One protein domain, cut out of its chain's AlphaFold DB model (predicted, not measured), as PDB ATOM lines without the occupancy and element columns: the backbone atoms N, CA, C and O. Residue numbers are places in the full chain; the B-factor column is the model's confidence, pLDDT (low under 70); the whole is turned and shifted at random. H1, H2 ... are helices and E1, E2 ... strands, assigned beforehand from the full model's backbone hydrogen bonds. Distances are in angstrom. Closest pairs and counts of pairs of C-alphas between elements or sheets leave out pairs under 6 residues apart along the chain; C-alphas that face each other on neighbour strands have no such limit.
ATOM      1  N   TRP A   4       9.122  16.071 -38.493       95.25
ATOM      2  CA  TRP A   4       9.930  16.491 -37.350       95.25
ATOM      3  C   TRP A   4       9.623  17.917 -36.868       95.25
ATOM      4  O   TRP A   4       9.861  18.213 -35.700       95.25
ATOM      5  N   THR A   5       9.072  18.803 -37.710       95.31
ATOM      6  CA  THR A   5       8.750  20.175 -37.284       95.31
ATOM      7  C   THR A   5       7.647  20.219 -36.232       95.31
ATOM      8  O   THR A   5       7.615  21.152 -35.439       95.31
ATOM      9  N   PHE A   6       6.773  19.206 -36.177       94.50
ATOM     10  CA  PHE A   6       5.731  19.102 -35.149       94.50
ATOM     11  C   PHE A   6       6.289  18.804 -33.751       94.50
ATOM     12  O   PHE A   6       5.566  18.955 -32.770       94.50
ATOM     13  N   ALA A   7       7.562  18.408 -33.640       95.56
ATOM     14  CA  ALA A   7       8.228  18.248 -32.351       95.56
ATOM     15  C   ALA A   7       8.594  19.594 -31.697       95.56
ATOM     16  O   ALA A   7       8.975  19.610 -30.529       95.56
ATOM     17  N   GLN A   8       8.494  20.717 -32.420       96.06
ATOM     18  CA  GLN A   8       8.755  22.035 -31.851       96.06
ATOM     19  C   GLN A   8       7.600  22.460 -30.938       96.06
ATOM     20  O   GLN A   8       6.505  22.767 -31.408       96.06
ATOM     21  N   THR A   9       7.863  22.516 -29.634       95.56
ATOM     22  CA  THR A   9       6.909  23.012 -28.630       95.56
ATOM     23  C   THR A   9       7.169  24.463 -28.242       95.56
ATOM     24  O   THR A   9       6.223  25.187 -27.948       95.56
ATOM     25  N   GLU A  10       8.433  24.893 -28.270       95.06
ATOM     26  CA  GLU A  10       8.865  26.247 -27.915       95.06
ATOM     27  C   GLU A  10       9.621  26.883 -29.101       95.06
ATOM     28  O   GLU A  10      10.761  26.508 -29.388       95.06
ATOM     29  N   PRO A  11       9.008  27.825 -29.852       92.56
ATOM     30  CA  PRO A  11       9.643  28.435 -31.020       92.56
ATOM     31  C   PRO A  11      10.962  29.158 -30.723       92.56
ATOM     32  O   PRO A  11      11.830  29.208 -31.595       92.56
ATOM     33  N   SER A  12      11.129  29.686 -29.503       94.19
ATOM     34  CA  SER A  12      12.352  30.389 -29.091       94.19
ATOM     35  C   SER A  12      13.577  29.477 -28.929       94.19
ATOM     36  O   SER A  12      14.700  29.976 -28.942       94.19
ATOM     37  N   GLU A  13      13.390  28.155 -28.857       94.44
ATOM     38  CA  GLU A  13      14.486  27.174 -28.841       94.44
ATOM     39  C   GLU A  13      15.069  26.899 -30.237       94.44
ATOM     40  O   GLU A  13      16.075  26.203 -30.358       94.44
ATOM     41  N   GLU A  14      14.447  27.432 -31.298       95.88
ATOM     42  CA  GLU A  14      14.919  27.313 -32.682       95.88
ATOM     43  C   GLU A  14      15.236  25.866 -33.104       95.88
ATOM     44  O   GLU A  14      16.291  25.587 -33.682       95.88
ATOM     45  N   LEU A  15      14.313  24.928 -32.833       97.12
ATOM     46  CA  LEU A  15      14.464  23.527 -33.233       97.12
ATOM     47  C   LEU A  15      14.861  23.423 -34.711       97.12
ATOM     48  O   LEU A  15      14.143  23.903 -35.594       97.12
ATOM     49  N   ALA A  16      15.979  22.748 -34.977       97.56
ATOM     50  CA  ALA A  16      16.507  22.583 -36.319       97.56
ATOM     51  C   ALA A  16      16.909  21.139 -36.619       97.56
ATOM     52  O   ALA A  16      17.518  20.456 -35.795       97.56
ATOM     53  N   GLN A  17      16.635  20.702 -37.847       97.88
ATOM     54  CA  GLN A  17      17.242  19.511 -38.417       97.88
ATOM     55  C   GLN A  17      18.626  19.864 -38.970       97.88
ATOM     56  O   GLN A  17      18.788  20.845 -39.701       97.88
ATOM     57  N   LEU A  18      19.627  19.055 -38.626       98.12
ATOM     58  CA  LEU A  18      20.999  19.246 -39.083       98.12
ATOM     59  C   LEU A  18      21.284  18.402 -40.323       98.12
ATOM     60  O   LEU A  18      21.027  17.199 -40.339       98.12
ATOM     61  N   HIS A  19      21.882  19.033 -41.327       98.31
ATOM     62  CA  HIS A  19      22.420  18.377 -42.513       98.31
ATOM     63  C   HIS A  19      23.930  18.606 -42.560       98.31
ATOM     64  O   HIS A  19      24.384  19.748 -42.475       98.31
ATOM     65  N   PHE A  20      24.707  17.534 -42.703       98.50
ATOM     66  CA  PHE A  20      26.168  17.598 -42.695       98.50
ATOM     67  C   PHE A  20      26.733  17.397 -44.098       98.50
ATOM     68  O   PHE A  20      26.355  16.464 -44.804       98.50
ATOM     69  N   TYR A  21      27.675  18.255 -44.471       98.56
ATOM     70  CA  TYR A  21      28.399  18.198 -45.737       98.56
ATOM     71  C   TYR A  21      29.891  18.385 -45.486       98.56
ATOM     72  O   TYR A  21      30.292  18.913 -44.448       98.56
ATOM     73  N   SER A  22      30.725  18.001 -46.447       98.25
ATOM     74  CA  SER A  22      32.138  18.365 -46.437       98.25
ATOM     75  C   SER A  22      32.632  18.754 -47.823       98.25
ATOM     76  O   SER A  22      32.100  18.305 -48.840       98.25
ATOM     77  N   ILE A  23      33.648  19.616 -47.855       97.69
ATOM     78  CA  ILE A  23      34.414  19.933 -49.060       97.69
ATOM     79  C   ILE A  23      35.909  19.917 -48.748       97.69
ATOM     80  O   ILE A  23      36.337  20.319 -47.669       97.69
ATOM     81  N   ASN A  24      36.712  19.495 -49.720       97.38
ATOM     82  CA  ASN A  24      38.168  19.521 -49.630       97.38
ATOM     83  C   ASN A  24      38.704  20.720 -50.413       97.38
ATOM     84  O   ASN A  24      38.695  20.721 -51.646       97.38
ATOM     85  N   LYS A  25      39.175  21.744 -49.698       94.62
ATOM     86  CA  LYS A  25      39.810  22.923 -50.292       94.62
ATOM     87  C   LYS A  25      41.313  22.685 -50.437       94.62
ATOM     88  O   LYS A  25      41.964  22.255 -49.489       94.62
ATOM     89  N   ARG A  26      41.873  22.988 -51.609       93.12
ATOM     90  CA  ARG A  26      43.328  23.000 -51.822       93.12
ATOM     91  C   ARG A  26      43.885  24.391 -51.539       93.12
ATOM     92  O   ARG A  26      43.379  25.364 -52.091       93.12
ATOM     93  N   GLU A  27      44.914  24.463 -50.706       90.62
ATOM     94  CA  GLU A  27      45.670  25.680 -50.387       90.62
ATOM     95  C   GLU A  27      47.161  25.355 -50.499       90.62
ATOM     96  O   GLU A  27      47.735  24.684 -49.636       90.62
ATOM     97  N   GLY A  28      47.783  25.767 -51.607       88.12
ATOM     98  CA  GLY A  28      49.108  25.270 -51.989       88.12
ATOM     99  C   GLY A  28      49.110  23.741 -52.100       88.12
ATOM    100  O   GLY A  28      48.230  23.164 -52.740       88.12
ATOM    101  N   ASP A  29      50.059  23.093 -51.423       90.31
ATOM    102  CA  ASP A  29      50.187  21.628 -51.388       90.31
ATOM    103  C   ASP A  29      49.311  20.957 -50.314       90.31
ATOM    104  O   ASP A  29      49.281  19.729 -50.199       90.31
ATOM    105  N   LYS A  30      48.584  21.740 -49.506       91.94
ATOM    106  CA  LYS A  30      47.717  21.214 -48.449       91.94
ATOM    107  C   LYS A  30      46.294  21.011 -48.966       91.94
ATOM    108  O   LYS A  30      45.734  21.854 -49.667       91.94
ATOM    109  N   THR A  31      45.680  19.900 -48.560       95.19
ATOM    110  CA  THR A  31      44.232  19.683 -48.680       95.19
ATOM    111  C   THR A  31      43.603  19.840 -47.305       95.19
ATOM    112  O   THR A  31      43.987  19.147 -46.368       95.19
ATOM    113  N   ILE A  32      42.649  20.758 -47.191       95.62
ATOM    114  CA  ILE A  32      41.955  21.084 -45.948       95.62
ATOM    115  C   ILE A  32      40.493  20.681 -46.108       95.62
ATOM    116  O   ILE A  32      39.785  21.215 -46.965       95.62
ATOM    117  N   GLU A  33      40.042  19.737 -45.285       97.44
ATOM    118  CA  GLU A  33      38.622  19.404 -45.175       97.44
ATOM    119  C   GLU A  33      37.904  20.523 -44.413       97.44
ATOM    120  O   GLU A  33      38.307  20.873 -43.306       97.44
ATOM    121  N   PHE A  34      36.828  21.053 -44.986       98.19
ATOM    122  CA  PHE A  34      35.828  21.860 -44.291       98.19
ATOM    123  C   PHE A  34      34.572  21.017 -44.114       98.19
ATOM    124  O   PHE A  34      34.071  20.448 -45.084       98.19
ATOM    125  N   ARG A  35      34.037  20.979 -42.897       98.56
ATOM    126  CA  ARG A  35      32.728  20.401 -42.584       98.56
ATOM    127  C   ARG A  35      31.718  21.528 -42.495       98.56
ATOM    128  O   ARG A  35      31.973  22.542 -41.860       98.56
ATOM    129  N   ILE A  36      30.576  21.352 -43.135       98.81
ATOM    130  CA  ILE A  36      29.501  22.335 -43.184       98.81
ATOM    131  C   ILE A  36      28.293  21.735 -42.480       98.81
ATOM    132  O   ILE A  36      27.861  20.631 -42.816       98.81
ATOM    133  N   THR A  37      27.740  22.475 -41.528       98.81
ATOM    134  CA  THR A  37      26.464  22.143 -40.891       98.81
ATOM    135  C   THR A  37      25.401  23.089 -41.422       98.81
ATOM    136  O   THR A  37      25.511  24.300 -41.240       98.81
ATOM    137  N   VAL A  38      24.369  22.547 -42.069       98.62
ATOM    138  CA  VAL A  38      23.163  23.300 -42.424       98.62
ATOM    139  C   VAL A  38      22.091  23.025 -41.381       98.62
ATOM    140  O   VAL A  38      21.669  21.885 -41.205       98.62
ATOM    141  N   ARG A  39      21.645  24.079 -40.704       98.50
ATOM    142  CA  ARG A  39      20.489  24.091 -39.811       98.50
ATOM    143  C   ARG A  39      19.262  24.431 -40.648       98.50
ATOM    144  O   ARG A  39      19.172  25.539 -41.176       98.50
ATOM    145  N   GLU A  40      18.352  23.480 -40.811       97.88
ATOM    146  CA  GLU A  40      16.995  23.744 -41.286       97.88
ATOM    147  C   GLU A  40      16.103  23.948 -40.069       97.88
ATOM    148  O   GLU A  40      15.879  23.000 -39.326       97.88
ATOM    149  N   TYR A  41      15.586  25.154 -39.863       97.44
ATOM    150  CA  TYR A  41      14.762  25.460 -38.695       97.44
ATOM    151  C   TYR A  41      13.294  25.075 -38.911       97.44
ATOM    152  O   TYR A  41      12.763  25.260 -40.006       97.44
ATOM    153  N   ALA A  42      12.619  24.563 -37.876       96.12
ATOM    154  CA  ALA A  42      11.203  24.179 -37.922       96.12
ATOM    155  C   ALA A  42      10.302  25.372 -38.274       96.12
ATOM    156  O   ALA A  42       9.450  25.274 -39.161       96.12
ATOM    157  N   THR A  43      10.590  26.520 -37.669       93.94
ATOM    158  CA  THR A  43      10.119  27.864 -38.022       93.94
ATOM    159  C   THR A  43      11.333  28.742 -38.314       93.94
ATOM    160  O   THR A  43      12.376  28.489 -37.718       93.94
ATOM    161  N   PRO A  44      11.258  29.760 -39.194       91.94
ATOM    162  CA  PRO A  44      12.369  30.696 -39.369       91.94
ATOM    163  C   PRO A  44      12.895  31.208 -38.020       91.94
ATOM    164  O   PRO A  44      12.101  31.491 -37.123       91.94
ATOM    165  N   ASN A  45      14.219  31.274 -37.880       90.75
ATOM    166  CA  ASN A  45      14.879  31.681 -36.635       90.75
ATOM    167  C   ASN A  45      14.646  33.176 -36.312       90.75
ATOM    168  O   ASN A  45      13.988  33.889 -37.073       90.75
ATOM    169  N   HIS A  46      15.224  33.694 -35.225       90.44
ATOM    170  CA  HIS A  46      15.085  35.110 -34.840       90.44
ATOM    171  C   HIS A  46      15.578  36.119 -35.901       90.44
ATOM    172  O   HIS A  46      15.177  37.282 -35.880       90.44
ATOM    173  N   LEU A  47      16.415  35.687 -36.852       91.44
ATOM    174  CA  LEU A  47      16.872  36.478 -38.003       91.44
ATOM    175  C   LEU A  47      16.065  36.194 -39.282       91.44
ATOM    176  O   LEU A  47      16.475  36.581 -40.377       91.44
ATOM    177  N   ASN A  48      14.922  35.516 -39.155       91.94
ATOM    178  CA  ASN A  48      14.033  35.108 -40.238       91.94
ATOM    179  C   ASN A  48      14.690  34.178 -41.283       91.94
ATOM    180  O   ASN A  48      14.325  34.173 -42.462       91.94
ATOM    181  N   MET A  49      15.672  33.374 -40.866       94.88
ATOM    182  CA  MET A  49      16.361  32.403 -41.720       94.88
ATOM    183  C   MET A  49      15.696  31.030 -41.622       94.88
ATOM    184  O   MET A  49      15.538  30.484 -40.530       94.88
ATOM    185  N   ARG A  50      15.345  30.434 -42.771       96.25
ATOM    186  CA  ARG A  50      14.842  29.051 -42.836       96.25
ATOM    187  C   ARG A  50      15.979  28.027 -42.847       96.25
ATOM    188  O   ARG A  50      15.890  27.014 -42.160       96.25
ATOM    189  N   PHE A  51      17.027  28.298 -43.622       98.25
ATOM    190  CA  PHE A  51      18.237  27.484 -43.692       98.25
ATOM    191  C   PHE A  51      19.456  28.348 -43.389       98.25
ATOM    192  O   PHE A  51      19.608  29.416 -43.986       98.25
ATOM    193  N   PHE A  52      20.337  27.866 -42.514       98.44
ATOM    194  CA  PHE A  52      21.613  28.503 -42.193       98.44
ATOM    195  C   PHE A  52      22.743  27.477 -42.257       98.44
ATOM    196  O   PHE A  52      22.728  26.482 -41.539       98.44
ATOM    197  N   ALA A  53      23.712  27.712 -43.130       98.69
ATOM    198  CA  ALA A  53      24.890  26.890 -43.334       98.69
ATOM    199  C   ALA A  53      26.116  27.576 -42.728       98.69
ATOM    200  O   ALA A  53      26.316  28.773 -42.919       98.69
ATOM    201  N   GLU A  54      26.954  26.811 -42.043       98.56
ATOM    202  CA  GLU A  54      28.164  27.309 -41.395       98.56
ATOM    203  C   GLU A  54      29.269  26.257 -41.464       98.56
ATOM    204  O   GLU A  54      29.013  25.067 -41.257       98.56
ATOM    205  N   ALA A  55      30.488  26.692 -41.775       98.50
ATOM    206  CA  ALA A  55      31.659  25.830 -41.797       98.50
ATOM    207  C   ALA A  55      32.310  25.706 -40.409       98.50
ATOM    208  O   ALA A  55      32.325  26.650 -39.624       98.50
ATOM    209  N   ASP A  56      32.926  24.558 -40.130       98.12
ATOM    210  CA  ASP A  56      33.610  24.255 -38.864       98.12
ATOM    211  C   ASP A  56      34.942  25.003 -38.674       98.12
ATOM    212  O   ASP A  56      35.542  24.951 -37.600       98.12
ATOM    213  N   LYS A  57      35.435  25.677 -39.719       96.94
ATOM    214  CA  LYS A  57      36.732  26.359 -39.743       96.94
ATOM    215  C   LYS A  57      36.601  27.778 -40.261       96.94
ATOM    216  O   LYS A  57      35.862  28.046 -41.203       96.94
ATOM    217  N   GLN A  58      37.410  28.668 -39.700       97.00
ATOM    218  CA  GLN A  58      37.559  30.033 -40.191       97.00
ATOM    219  C   GLN A  58      38.480  30.094 -41.415       97.00
ATOM    220  O   GLN A  58      39.340  29.238 -41.607       97.00
ATOM    221  N   THR A  59      38.322  31.131 -42.228       96.06
ATOM    222  CA  THR A  59      39.267  31.568 -43.260       96.06
ATOM    223  C   THR A  59      39.798  32.958 -42.907       96.06
ATOM    224  O   THR A  59      39.340  33.586 -41.947       96.06
ATOM    225  N   ASN A  60      40.784  33.444 -43.665       94.75
ATOM    226  CA  ASN A  60      41.356  34.783 -43.509       94.75
ATOM    227  C   ASN A  60      41.965  35.058 -42.116       94.75
ATOM    228  O   ASN A  60      42.002  36.204 -41.663       94.75
ATOM    229  N   GLN A  61      42.423  34.011 -41.418       94.56
ATOM    230  CA  GLN A  61      42.773  34.052 -39.992       94.56
ATOM    231  C   GLN A  61      43.854  35.080 -39.646       94.56
ATOM    232  O   GLN A  61      43.844  35.617 -38.543       94.56
ATOM    233  N   LYS A  62      44.781  35.367 -40.571       92.56
ATOM    234  CA  LYS A  62      45.893  36.302 -40.328       92.56
ATOM    235  C   LYS A  62      45.549  37.762 -40.627       92.56
ATOM    236  O   LYS A  62      46.372  38.630 -40.360       92.56
ATOM    237  N   ILE A  63      44.377  38.034 -41.202       92.56
ATOM    238  CA  ILE A  63      43.936  39.390 -41.564       92.56
ATOM    239  C   ILE A  63      42.696  39.760 -40.750       92.56
ATOM    240  O   ILE A  63      42.726  40.693 -39.956       92.56
ATOM    241  N   ALA A  64      41.607  39.022 -40.947       93.88
ATOM    242  CA  ALA A  64      40.352  39.191 -40.232       93.88
ATOM    243  C   ALA A  64      39.608  37.857 -40.282       93.88
ATOM    244  O   ALA A  64      38.986  37.538 -41.299       93.88
ATOM    245  N   ALA A  65      39.733  37.076 -39.208       95.06
ATOM    246  CA  ALA A  65      39.155  35.744 -39.126       95.06
ATOM    247  C   ALA A  65      37.651  35.786 -39.427       95.06
ATOM    248  O   ALA A  65      36.897  36.556 -38.831       95.06
ATOM    249  N   TYR A  66      37.230  34.953 -40.369       96.25
ATOM    250  CA  TYR A  66      35.858  34.894 -40.848       96.25
ATOM    251  C   TYR A  66      35.402  33.444 -40.861       96.25
ATOM    252  O   TYR A  66      36.082  32.597 -41.434       96.25
ATOM    253  N   THR A  67      34.261  33.146 -40.244       98.06
ATOM    254  CA  THR A  67      33.621  31.832 -40.354       98.06
ATOM    255  C   THR A  67      32.757  31.822 -41.615       98.06
ATOM    256  O   THR A  67      31.773  32.563 -41.663       98.06
ATOM    257  N   PRO A  68      33.094  31.025 -42.646       98.19
ATOM    258  CA  PRO A  68      32.262  30.902 -43.830       98.19
ATOM    259  C   PRO A  68      30.854  30.441 -43.474       98.19
ATOM    260  O   PRO A  68      30.672  29.433 -42.790       98.19
ATOM    261  N   CYS A  69      29.866  31.182 -43.961       98.19
ATOM    262  CA  CYS A  69      28.463  30.891 -43.729       98.19
ATOM    263  C   CYS A  69      27.609  31.271 -44.941       98.19
ATOM    264  O   CYS A  69      28.045  32.002 -45.834       98.19
ATOM    265  N   GLY A  70      26.386  30.757 -44.975       97.94
ATOM    266  CA  GLY A  70      25.381  31.055 -45.986       97.94
ATOM    267  C   GLY A  70      23.980  30.859 -45.421       97.94
ATOM    268  O   GLY A  70      23.792  30.157 -44.431       97.94
ATOM    269  N   TRP A  71      22.980  31.482 -46.027       97.56
ATOM    270  CA  TRP A  71      21.588  31.354 -45.600       97.56
ATOM    271  C   TRP A  71      20.658  31.399 -46.807       97.56
ATOM    272  O   TRP A  71      21.041  31.846 -47.884       97.56
ATOM    273  N   GLY A  72      19.432  30.909 -46.652       95.38
ATOM    274  CA  GLY A  72      18.475  30.933 -47.751       95.38
ATOM    275  C   GLY A  72      17.125  30.330 -47.413       95.38
ATOM    276  O   GLY A  72      16.882  29.849 -46.305       95.38
ATOM    277  N   GLN A  73      16.243  30.348 -48.412       95.00
ATOM    278  CA  GLN A  73      14.920  29.721 -48.329       95.00
ATOM    279  C   GLN A  73      14.958  28.228 -48.672       95.00
ATOM    280  O   GLN A  73      13.968  27.523 -48.503       95.00
ATOM    281  N   THR A  74      16.106  27.732 -49.138       96.50
ATOM    282  CA  THR A  74      16.331  26.319 -49.452       96.50
ATOM    283  C   THR A  74      17.672  25.856 -48.898       96.50
ATOM    284  O   THR A  74      18.607  26.653 -48.765       96.50
ATOM    285  N   LEU A  75      17.785  24.550 -48.644       97.38
ATOM    286  CA  LEU A  75      19.039  23.908 -48.253       97.38
ATOM    287  C   LEU A  75      20.155  24.215 -49.254       97.38
ATOM    288  O   LEU A  75      21.250  24.613 -48.861       97.38
ATOM    289  N   LEU A  76      19.863  24.051 -50.551       98.00
ATOM    290  CA  LEU A  76      20.841  24.235 -51.621       98.00
ATOM    291  C   LEU A  76      21.378  25.667 -51.655       98.00
ATOM    292  O   LEU A  76      22.575  25.855 -51.842       98.00
ATOM    293  N   GLN A  77      20.516  26.665 -51.453       98.19
ATOM    294  CA  GLN A  77      20.931  28.065 -51.441       98.19
ATOM    295  C   GLN A  77      21.887  28.358 -50.280       98.19
ATOM    296  O   GLN A  77      22.979  28.872 -50.516       98.19
ATOM    297  N   ALA A  78      21.521  27.965 -49.055       98.50
ATOM    298  CA  ALA A  78      22.374  28.167 -47.884       98.50
ATOM    299  C   ALA A  78      23.728  27.453 -48.041       98.50
ATOM    300  O   ALA A  78      24.779  28.050 -47.810       98.50
ATOM    301  N   LEU A  79      23.709  26.195 -48.500       98.69
ATOM    302  CA  LEU A  79      24.919  25.414 -48.747       98.69
ATOM    303  C   LEU A  79      25.803  26.054 -49.827       98.69
ATOM    304  O   LEU A  79      27.003  26.215 -49.614       98.69
ATOM    305  N   ALA A  80      25.227  26.446 -50.968       98.44
ATOM    306  CA  ALA A  80      25.970  27.056 -52.067       98.44
ATOM    307  C   ALA A  80      26.634  28.372 -51.644       98.44
ATOM    308  O   ALA A  80      27.784  28.621 -52.007       98.44
ATOM    309  N   ASP A  81      25.945  29.198 -50.859       98.31
ATOM    310  CA  ASP A  81      26.505  30.457 -50.375       98.31
ATOM    311  C   ASP A  81      27.615  30.231 -49.340       98.31
ATOM    312  O   ASP A  81      28.661  30.875 -49.430       98.31
ATOM    313  N   CYS A  82      27.474  29.238 -48.455       98.50
ATOM    314  CA  CYS A  82      28.553  28.837 -47.551       98.50
ATOM    315  C   CYS A  82      29.781  28.318 -48.318       98.50
ATOM    316  O   CYS A  82      30.912  28.687 -48.005       98.50
ATOM    317  N   VAL A  83      29.587  27.503 -49.360       98.31
ATOM    318  CA  VAL A  83      30.687  27.017 -50.210       98.31
ATOM    319  C   VAL A  83      31.390  28.180 -50.915       98.31
ATOM    320  O   VAL A  83      32.619  28.268 -50.872       98.31
ATOM    321  N   LYS A  84      30.644  29.130 -51.498       98.12
ATOM    322  CA  LYS A  84      31.230  30.356 -52.074       98.12
ATOM    323  C   LYS A  84      32.034  31.131 -51.029       98.12
ATOM    324  O   LYS A  84      33.129  31.604 -51.329       98.12
ATOM    325  N   ALA A  85      31.521  31.236 -49.804       97.75
ATOM    326  CA  ALA A  85      32.198  31.906 -48.701       97.75
ATOM    327  C   ALA A  85      33.519  31.211 -48.306       97.75
ATOM    328  O   ALA A  85      34.504  31.903 -48.048       97.75
ATOM    329  N   ILE A  86      33.591  29.873 -48.337       97.50
ATOM    330  CA  ILE A  86      34.838  29.115 -48.095       97.50
ATOM    331  C   ILE A  86      35.898  29.442 -49.157       97.50
ATOM    332  O   ILE A  86      37.088  29.567 -48.851       97.50
ATOM    333  N   HIS A  87      35.482  29.618 -50.413       96.38
ATOM    334  CA  HIS A  87      36.387  29.966 -51.508       96.38
ATOM    335  C   HIS A  87      36.793  31.445 -51.537       96.38
ATOM    336  O   HIS A  87      37.791  31.774 -52.172       96.38
ATOM    337  N   ARG A  88      36.069  32.326 -50.837       95.94
ATOM    338  CA  ARG A  88      36.296  33.778 -50.867       95.94
ATOM    339  C   ARG A  88      37.650  34.203 -50.297       95.94
ATOM    340  O   ARG A  88      38.228  35.169 -50.784       95.94
ATOM    341  N   PHE A  89      38.135  33.512 -49.269       93.88
ATOM    342  CA  PHE A  89      39.370  33.864 -48.568       93.88
ATOM    343  C   PHE A  89      40.270  32.646 -48.362       93.88
ATOM    344  O   PHE A  89      39.750  31.532 -48.257       93.88
TER     345      PHE A  89
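AT A GLANCE: This is residues 4 to 89 of the 94 residues of an uncharacterized protein of Acidobacteria bacterium (UniProt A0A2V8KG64). A long hairpin of E1 and E2 is widened over part of its length by the shorter E3 and E4 into a twisted sheet; H2 packs on one face, making two layers. The printed part has 86 residues, mixed in class, with H1 E1 E2 E3 E4 H2 along the chain; the sheet E1 E2 E3 E4 is a meander, each strand antiparallel to the one before. It is only just compact, close to loose, radius of gyration of the C-alphas 14.4 A, spanning 48 by 22 by 18 A.

HOW THE PARTS SIT: H1, residues 4 to 7, only grazes the sheet. E1, residues 16 to 27, and E2, residues 30 to 41, form a hairpin, N 21 and O 36 2.9 A apart. E2 and E3, residues 51 to 55, form another, N 39 and O 52 2.8 A apart. E3 and E4, residues 69 to 72, form a third, N 53 and O 70 2.8 A apart. H2, residues 75 to 88, is on the sheet; its closest C-alphas to E4, Ala 78 and Trp 71, are 4.0 A apart. Every O i to N i+4 pair in H2 is within hydrogen-bond range; H1 is too short for one.

IN THESE COORDINATES: H1 begins at C-alpha 4 (9.930, 16.491, -37.350). E1 measures 32.5 A, E2 34.6 A and H2 20.1 A, ending at C-alpha 88 (36.296, 33.778, -50.867).

THE WHOLE: The printed part has no cut; the E3 to E4 link is long. No printed residue is under 70 in pLDDT.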